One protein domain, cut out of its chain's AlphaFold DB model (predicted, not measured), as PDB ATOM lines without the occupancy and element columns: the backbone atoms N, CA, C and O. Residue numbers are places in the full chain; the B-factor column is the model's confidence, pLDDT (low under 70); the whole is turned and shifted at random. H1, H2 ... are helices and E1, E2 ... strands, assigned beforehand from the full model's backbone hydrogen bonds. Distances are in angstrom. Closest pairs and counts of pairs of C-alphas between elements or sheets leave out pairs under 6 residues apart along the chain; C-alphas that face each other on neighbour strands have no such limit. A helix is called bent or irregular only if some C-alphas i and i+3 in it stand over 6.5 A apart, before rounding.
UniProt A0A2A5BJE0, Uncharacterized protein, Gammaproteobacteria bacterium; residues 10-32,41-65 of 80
ATOM      1  N   THR A  10      39.433  -8.890  10.732       93.88
ATOM      2  CA  THR A  10      39.101  -9.112   9.316       93.88
ATOM      3  C   THR A  10      37.765  -9.833   9.190       93.88
ATOM      4  O   THR A  10      37.654 -10.988   9.587       93.88
ATOM      5  N   LEU A  11      36.787  -9.175   8.570       94.62
ATOM      6  CA  LEU A  11      35.463  -9.736   8.296       94.62
ATOM      7  C   LEU A  11      35.429 -10.508   6.977       94.62
ATOM      8  O   LEU A  11      34.808 -11.564   6.881       94.62
ATOM      9  N   LEU A  12      36.086  -9.975   5.944       94.56
ATOM     10  CA  LEU A  12      36.102 -10.568   4.611       94.56
ATOM     11  C   LEU A  12      37.426 -10.272   3.917       94.56
ATOM     12  O   LEU A  12      37.861  -9.125   3.866       94.56
ATOM     13  N   LYS A  13      38.011 -11.304   3.311       90.88
ATOM     14  CA  LYS A  13      39.066 -11.149   2.310       90.88
ATOM     15  C   LYS A  13      38.448 -11.281   0.929       90.88
ATOM     16  O   LYS A  13      38.034 -12.379   0.555       90.88
ATOM     17  N   ALA A  14      38.343 -10.178   0.199       87.69
ATOM     18  CA  ALA A  14      37.784 -10.171  -1.147       87.69
ATOM     19  C   ALA A  14      38.870  -9.857  -2.184       87.69
ATOM     20  O   ALA A  14      39.869  -9.218  -1.860       87.69
ATOM     21  N   PRO A  15      38.669 -10.229  -3.462       83.94
ATOM     22  CA  PRO A  15      39.587  -9.847  -4.534       83.94
ATOM     23  C   PRO A  15      39.742  -8.328  -4.717       83.94
ATOM     24  O   PRO A  15      40.718  -7.882  -5.309       83.94
ATOM     25  N   THR A  16      38.764  -7.541  -4.257       82.44
ATOM     26  CA  THR A  16      38.735  -6.079  -4.397       82.44
ATOM     27  C   THR A  16      39.411  -5.354  -3.233       82.44
ATOM     28  O   THR A  16      40.184  -4.430  -3.466       82.44
ATOM     29  N   CYS A  17      39.122  -5.745  -1.991       88.12
ATOM     30  CA  CYS A  17      39.767  -5.236  -0.780       88.12
ATOM     31  C   CYS A  17      39.459  -6.145   0.416       88.12
ATOM     32  O   CYS A  17      38.429  -6.829   0.421       88.12
ATOM     33  N   ASP A  18      40.309  -6.114   1.445       91.69
ATOM     34  CA  ASP A  18      39.951  -6.728   2.723       91.69
ATOM     35  C   ASP A  18      39.072  -5.757   3.516       91.69
ATOM     36  O   ASP A  18      39.390  -4.574   3.663       91.69
ATOM     37  N   ILE A  19      37.961  -6.275   4.032       92.75
ATOM     38  CA  ILE A  19      37.023  -5.537   4.871       92.75
ATOM     39  C   ILE A  19      37.298  -5.934   6.312       92.75
ATOM     40  O   ILE A  19      37.243  -7.118   6.659       92.75
ATOM     41  N   GLN A  20      37.579  -4.948   7.157       94.06
ATOM     42  CA  GLN A  20      37.853  -5.164   8.569       94.06
ATOM     43  C   GLN A  20      36.962  -4.266   9.426       94.06
ATOM     44  O   GLN A  20      36.707  -3.122   9.060       94.06
ATOM     45  N   TYR A  21      36.494  -4.765  10.564       93.12
ATOM     46  CA  TYR A  21      35.811  -3.956  11.572       93.12
ATOM     47  C   TYR A  21      36.761  -3.678  12.729       93.12
ATOM     48  O   TYR A  21      37.457  -4.576  13.198       93.12
ATOM     49  N   CYS A  22      36.801  -2.434  13.195       91.25
ATOM     50  CA  CYS A  22      37.600  -2.043  14.343       91.25
ATOM     51  C   CYS A  22      36.689  -1.588  15.483       91.25
ATOM     52  O   CYS A  22      36.138  -0.490  15.434       91.25
ATOM     53  N   ALA A  23      36.573  -2.409  16.529       86.38
ATOM     54  CA  ALA A  23      35.794  -2.070  17.721       86.38
ATOM     55  C   ALA A  23      36.387  -0.886  18.512       86.38
ATOM     56  O   ALA A  23      35.658  -0.205  19.226       86.38
ATOM     57  N   ASP A  24      37.692  -0.609  18.371       84.56
ATOM     58  CA  ASP A  24      38.360   0.488  19.089       84.56
ATOM     59  C   ASP A  24      37.931   1.872  18.579       84.56
ATOM     60  O   ASP A  24      37.885   2.834  19.345       84.56
ATOM     61  N   CYS A  25      37.653   1.986  17.278       83.56
ATOM     62  CA  CYS A  25      37.282   3.248  16.635       83.56
ATOM     63  C   CYS A  25      35.876   3.231  16.021       83.56
ATOM     64  O   CYS A  25      35.480   4.225  15.419       83.56
ATOM     65  N   ASP A  26      35.148   2.125  16.187       83.50
ATOM     66  CA  ASP A  26      33.806   1.869  15.659       83.50
ATOM     67  C   ASP A  26      33.667   2.163  14.154       83.50
ATOM     68  O   ASP A  26      32.710   2.778  13.682       83.50
ATOM     69  N   MET A  27      34.674   1.753  13.376       86.62
ATOM     70  CA  MET A  27      34.737   1.998  11.933       86.62
ATOM     71  C   MET A  27      35.041   0.728  11.138       86.62
ATOM     72  O   MET A  27      35.685  -0.210  11.615       86.62
ATOM     73  N   ILE A  28      34.608   0.736   9.875       91.00
ATOM     74  CA  ILE A  28      35.021  -0.237   8.862       91.00
ATOM     75  C   ILE A  28      36.304   0.257   8.194       91.00
ATOM     76  O   ILE A  28      36.339   1.342   7.615       91.00
ATOM     77  N   HIS A  29      37.356  -0.550   8.253       88.56
ATOM     78  CA  HIS A  29      38.599  -0.329   7.529       88.56
ATOM     79  C   HIS A  29      38.559  -1.105   6.210       88.56
ATOM     80  O   HIS A  29      38.351  -2.319   6.194       88.56
ATOM     81  N   LEU A  30      38.783  -0.399   5.101       89.25
ATOM     82  CA  LEU A  30      38.921  -0.995   3.774       89.25
ATOM     83  C   LEU A  30      40.400  -1.027   3.391       89.25
ATOM     84  O   LEU A  30      41.005   0.004   3.092       89.25
ATOM     85  N   MET A  31      40.987  -2.219   3.391       85.31
ATOM     86  CA  MET A  31      42.384  -2.426   3.020       85.31
ATOM     87  C   MET A  31      42.462  -2.672   1.513       85.31
ATOM     88  O   MET A  31      42.399  -3.803   1.033       85.31
ATOM     89  N   MET A  32      42.569  -1.584   0.753       85.19
ATOM     90  CA  MET A  32      42.550  -1.599  -0.716       85.19
ATOM     91  C   MET A  32      43.931  -1.809  -1.369       85.19
ATOM     92  O   MET A  32      44.082  -1.616  -2.574       85.19
ATOM     93  N   ALA A  41      47.916  15.686 -16.442       96.94
ATOM     94  CA  ALA A  41      48.883  16.580 -15.805       96.94
ATOM     95  C   ALA A  41      48.224  17.863 -15.265       96.94
ATOM     96  O   ALA A  41      48.566  18.317 -14.178       96.94
ATOM     97  N   GLU A  42      47.240  18.406 -15.986       97.75
ATOM     98  CA  GLU A  42      46.459  19.573 -15.562       97.75
ATOM     99  C   GLU A  42      45.661  19.287 -14.281       97.75
ATOM    100  O   GLU A  42      45.770  20.019 -13.298       97.75
ATOM    101  N   HIS A  43      44.927  18.171 -14.240       97.44
ATOM    102  CA  HIS A  43      44.178  17.785 -13.044       97.44
ATOM    103  C   HIS A  43      45.100  17.470 -11.865       97.44
ATOM    104  O   HIS A  43      44.748  17.756 -10.723       97.44
ATOM    105  N   PHE A  44      46.289  16.921 -12.121       97.44
ATOM    106  CA  PHE A  44      47.283  16.705 -11.076       97.44
ATOM    107  C   PHE A  44      47.764  18.023 -10.458       97.44
ATOM    108  O   PHE A  44      47.862  18.117  -9.236       97.44
ATOM    109  N   GLN A  45      48.006  19.058 -11.269       97.38
ATOM    110  CA  GLN A  45      48.386  20.381 -10.762       97.38
ATOM    111  C   GLN A  45      47.287  20.984  -9.878       97.38
ATOM    112  O   GLN A  45      47.586  21.461  -8.782       97.38
ATOM    113  N   GLY A  46      46.026  20.911 -10.317       97.44
ATOM    114  CA  GLY A  46      44.883  21.359  -9.516       97.44
ATOM    115  C   GLY A  46      44.764  20.594  -8.194       97.44
ATOM    116  O   GLY A  46      44.716  21.199  -7.123       97.44
ATOM    117  N   LEU A  47      44.832  19.259  -8.253       96.19
ATOM    118  CA  LEU A  47      44.764  18.396  -7.073       96.19
ATOM    119  C   LEU A  47      45.875  18.713  -6.062       96.19
ATOM    120  O   LEU A  47      45.606  18.825  -4.867       96.19
ATOM    121  N   ALA A  48      47.113  18.903  -6.524       96.88
ATOM    122  CA  ALA A  48      48.241  19.224  -5.652       96.88
ATOM    123  C   ALA A  48      48.039  20.557  -4.905       96.88
ATOM    124  O   ALA A  48      48.337  20.652  -3.711       96.88
ATOM    125  N   GLN A  49      47.493  21.575  -5.578       96.94
ATOM    126  CA  GLN A  49      47.179  22.858  -4.945       96.94
ATOM    127  C   GLN A  49      46.105  22.706  -3.866       96.94
ATOM    128  O   GLN A  49      46.245  23.249  -2.767       96.94
ATOM    129  N   ASP A  50      45.046  21.955  -4.154       96.12
ATOM    130  CA  ASP A  50      43.944  21.758  -3.216       96.12
ATOM    131  C   ASP A  50      44.359  20.920  -2.003       96.12
ATOM    132  O   ASP A  50      44.022  21.281  -0.871       96.12
ATOM    133  N   MET A  51      45.188  19.889  -2.198       95.06
ATOM    134  CA  MET A  51      45.822  19.153  -1.098       95.06
ATOM    135  C   MET A  51      46.669  20.078  -0.216       95.06
ATOM    136  O   MET A  51      46.591  20.002   1.012       95.06
ATOM    137  N   GLY A  52      47.429  20.998  -0.820       94.81
ATOM    138  CA  GLY A  52      48.198  22.006  -0.090       94.81
ATOM    139  C   GLY A  52      47.315  22.913   0.774       94.81
ATOM    140  O   GLY A  52      47.584  23.088   1.966       94.81
ATOM    141  N   LYS A  53      46.219  23.444   0.212       93.00
ATOM    142  CA  LYS A  53      45.239  24.260   0.955       93.00
ATOM    143  C   LYS A  53      44.611  23.473   2.107       93.00
ATOM    144  O   LYS A  53      44.494  24.002   3.212       93.00
ATOM    145  N   GLY A  54      44.220  22.222   1.858       89.88
ATOM    146  CA  GLY A  54      43.648  21.332   2.868       89.88
ATOM    147  C   GLY A  54      44.606  21.099   4.035       89.88
ATOM    148  O   GLY A  54      44.226  21.284   5.192       89.88
ATOM    149  N   LEU A  55      45.872  20.800   3.734       90.75
ATOM    150  CA  LEU A  55      46.911  20.598   4.742       90.75
ATOM    151  C   LEU A  55      47.159  21.853   5.586       90.75
ATOM    152  O   LEU A  55      47.291  21.760   6.805       90.75
ATOM    153  N   MET A  56      47.221  23.029   4.959       91.50
ATOM    154  CA  MET A  56      47.395  24.288   5.691       91.50
ATOM    155  C   MET A  56      46.228  24.559   6.643       91.50
ATOM    156  O   MET A  56      46.457  24.920   7.795       91.50
ATOM    157  N   LYS A  57      44.985  24.333   6.199       87.25
ATOM    158  CA  LYS A  57      43.797  24.485   7.053       87.25
ATOM    159  C   LYS A  57      43.802  23.516   8.235       87.25
ATOM    160  O   LYS A  57      43.453  23.924   9.339       87.25
ATOM    161  N   LEU A  58      44.218  22.266   8.019       81.75
ATOM    162  CA  LEU A  58      44.344  21.277   9.091       81.75
ATOM    163  C   LEU A  58      45.341  21.746  10.160       81.75
ATOM    164  O   LEU A  58      44.990  21.810  11.334       81.75
ATOM    165  N   LYS A  59      46.538  22.179   9.745       86.25
ATOM    166  CA  LYS A  59      47.567  22.696  10.661       86.25
ATOM    167  C   LYS A  59      47.108  23.936  11.427       86.25
ATOM    168  O   LYS A  59      47.346  24.041  12.624       86.25
ATOM    169  N   ALA A  60      46.442  24.872  10.749       84.00
ATOM    170  CA  ALA A  60      45.905  26.067  11.396       84.00
ATOM    171  C   ALA A  60      44.876  25.710  12.481       84.00
ATOM    172  O   ALA A  60      44.861  26.330  13.542       84.00
ATOM    173  N   ARG A  61      44.053  24.678  12.248       79.56
ATOM    174  CA  ARG A  61      43.083  24.182  13.230       79.56
ATOM    175  C   ARG A  61      43.757  23.557  14.452       79.56
ATOM    176  O   ARG A  61      43.383  23.882  15.571       79.56
ATOM    177  N   GLU A  62      44.774  22.724  14.243       79.06
ATOM    178  CA  GLU A  62      45.559  22.113  15.329       79.06
ATOM    179  C   GLU A  62      46.272  23.158  16.203       79.06
ATOM    180  O   GLU A  62      46.428  22.960  17.404       79.06
ATOM    181  N   GLN A  63      46.691  24.284  15.615       78.62
ATOM    182  CA  GLN A  63      47.324  25.388  16.344       78.62
ATOM    183  C   GLN A  63      46.322  26.275  17.096       78.62
ATOM    184  O   GLN A  63      46.664  26.823  18.141       78.62
ATOM    185  N   ALA A  64      45.106  26.440  16.566       75.19
ATOM    186  CA  ALA A  64      44.076  27.291  17.158       75.19
ATOM    187  C   ALA A  64      43.401  26.662  18.391       75.19
ATOM    188  O   ALA A  64      42.947  27.393  19.269       75.19
ATOM    189  N   GLU A  65      43.353  25.330  18.480       67.44
ATOM    190  CA  GLU A  65      42.719  24.605  19.586       67.44
ATOM    191  C   GLU A  65      43.706  23.616  20.240       67.44
ATOM    192  O   GLU A  65      43.828  22.463  19.810       67.44
TER     193      GLU A  65
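AT A GLANCE: This is residues 10 to 32 and 41 to 65 of the 80 residues of an uncharacterized protein of Gammaproteobacteria bacterium (UniProt A0A2A5BJE0). A small three-stranded antiparallel sheet, E1 to E3, and one long straight helix, H1, form two separate parts with a wide empty gap between them. H1 stands free beyond the E3 edge of the sheet and runs roughly along the line of the strands. The printed part has 48 residues, with three named strands followed by one named helix; the sheet's order is E1 - E2 - E3, and the class is mixed, helices and strands. The whole is extended, with a radius of gyration of the C-alphas of 17.0 A, and its outline is flat, spanning 37 by 36 by 7 A.

HOW THE PARTS SIT: The printed part begins with E1, residues 10 to 13, an edge strand. E2, residues 18 to 22, is its antiparallel neighbour, with 174 degrees between their directions, and the two form a hairpin. N 11 and O 19 are 2.8 A apart and N 19 and O 12 are 2.9 A apart, both within hydrogen-bond range. E3, residues 27 to 31, is the other edge strand and forms a second hairpin with E2, antiparallel at 153 degrees. Here N 29 and O 20 are within hydrogen-bond range at 2.8 A, as are N 20 and O 29 at 2.9 A. The three strands form a meander, each strand the antiparallel neighbour of the one before. H1, residues 41 to 64, is not on the sheet, with 0 pairs of C-alphas within 10 A, and it is apart from E1 and from E2. In H1 every O i to N i+4 pair is within hydrogen-bond range.

IN THESE COORDINATES: E1 begins at C-alpha 10, at (39.101, -9.112, 9.316), and measures 7.3 A from first to last C-alpha. E2 measures 12.7 A and E3 12.5 A; E3 ends at C-alpha 31, at (42.384, -2.426, 3.020). H1 is not bent and measures 35.0 A, from C-alpha 41 at (48.883, 16.580, -15.805) to C-alpha 64 at (44.076, 27.291, 17.158).

THE WHOLE: The two C-alphas farthest apart are those of Pro 15 and Ala 64, at 43.2 A. The links from E1 to E2 and from E2 to E3 are tight, with 4 residues each. The link from E3 to H1 is across the cut: residues 33 to 40 are not printed, and C-alphas 32 and 41 are 24.5 A apart. Residues 41 to 65, of which 41 to 64 belong to H1, stand free. The mean pLDDT of the printed part is 89.3, and one residue, Glu 65, is under 70.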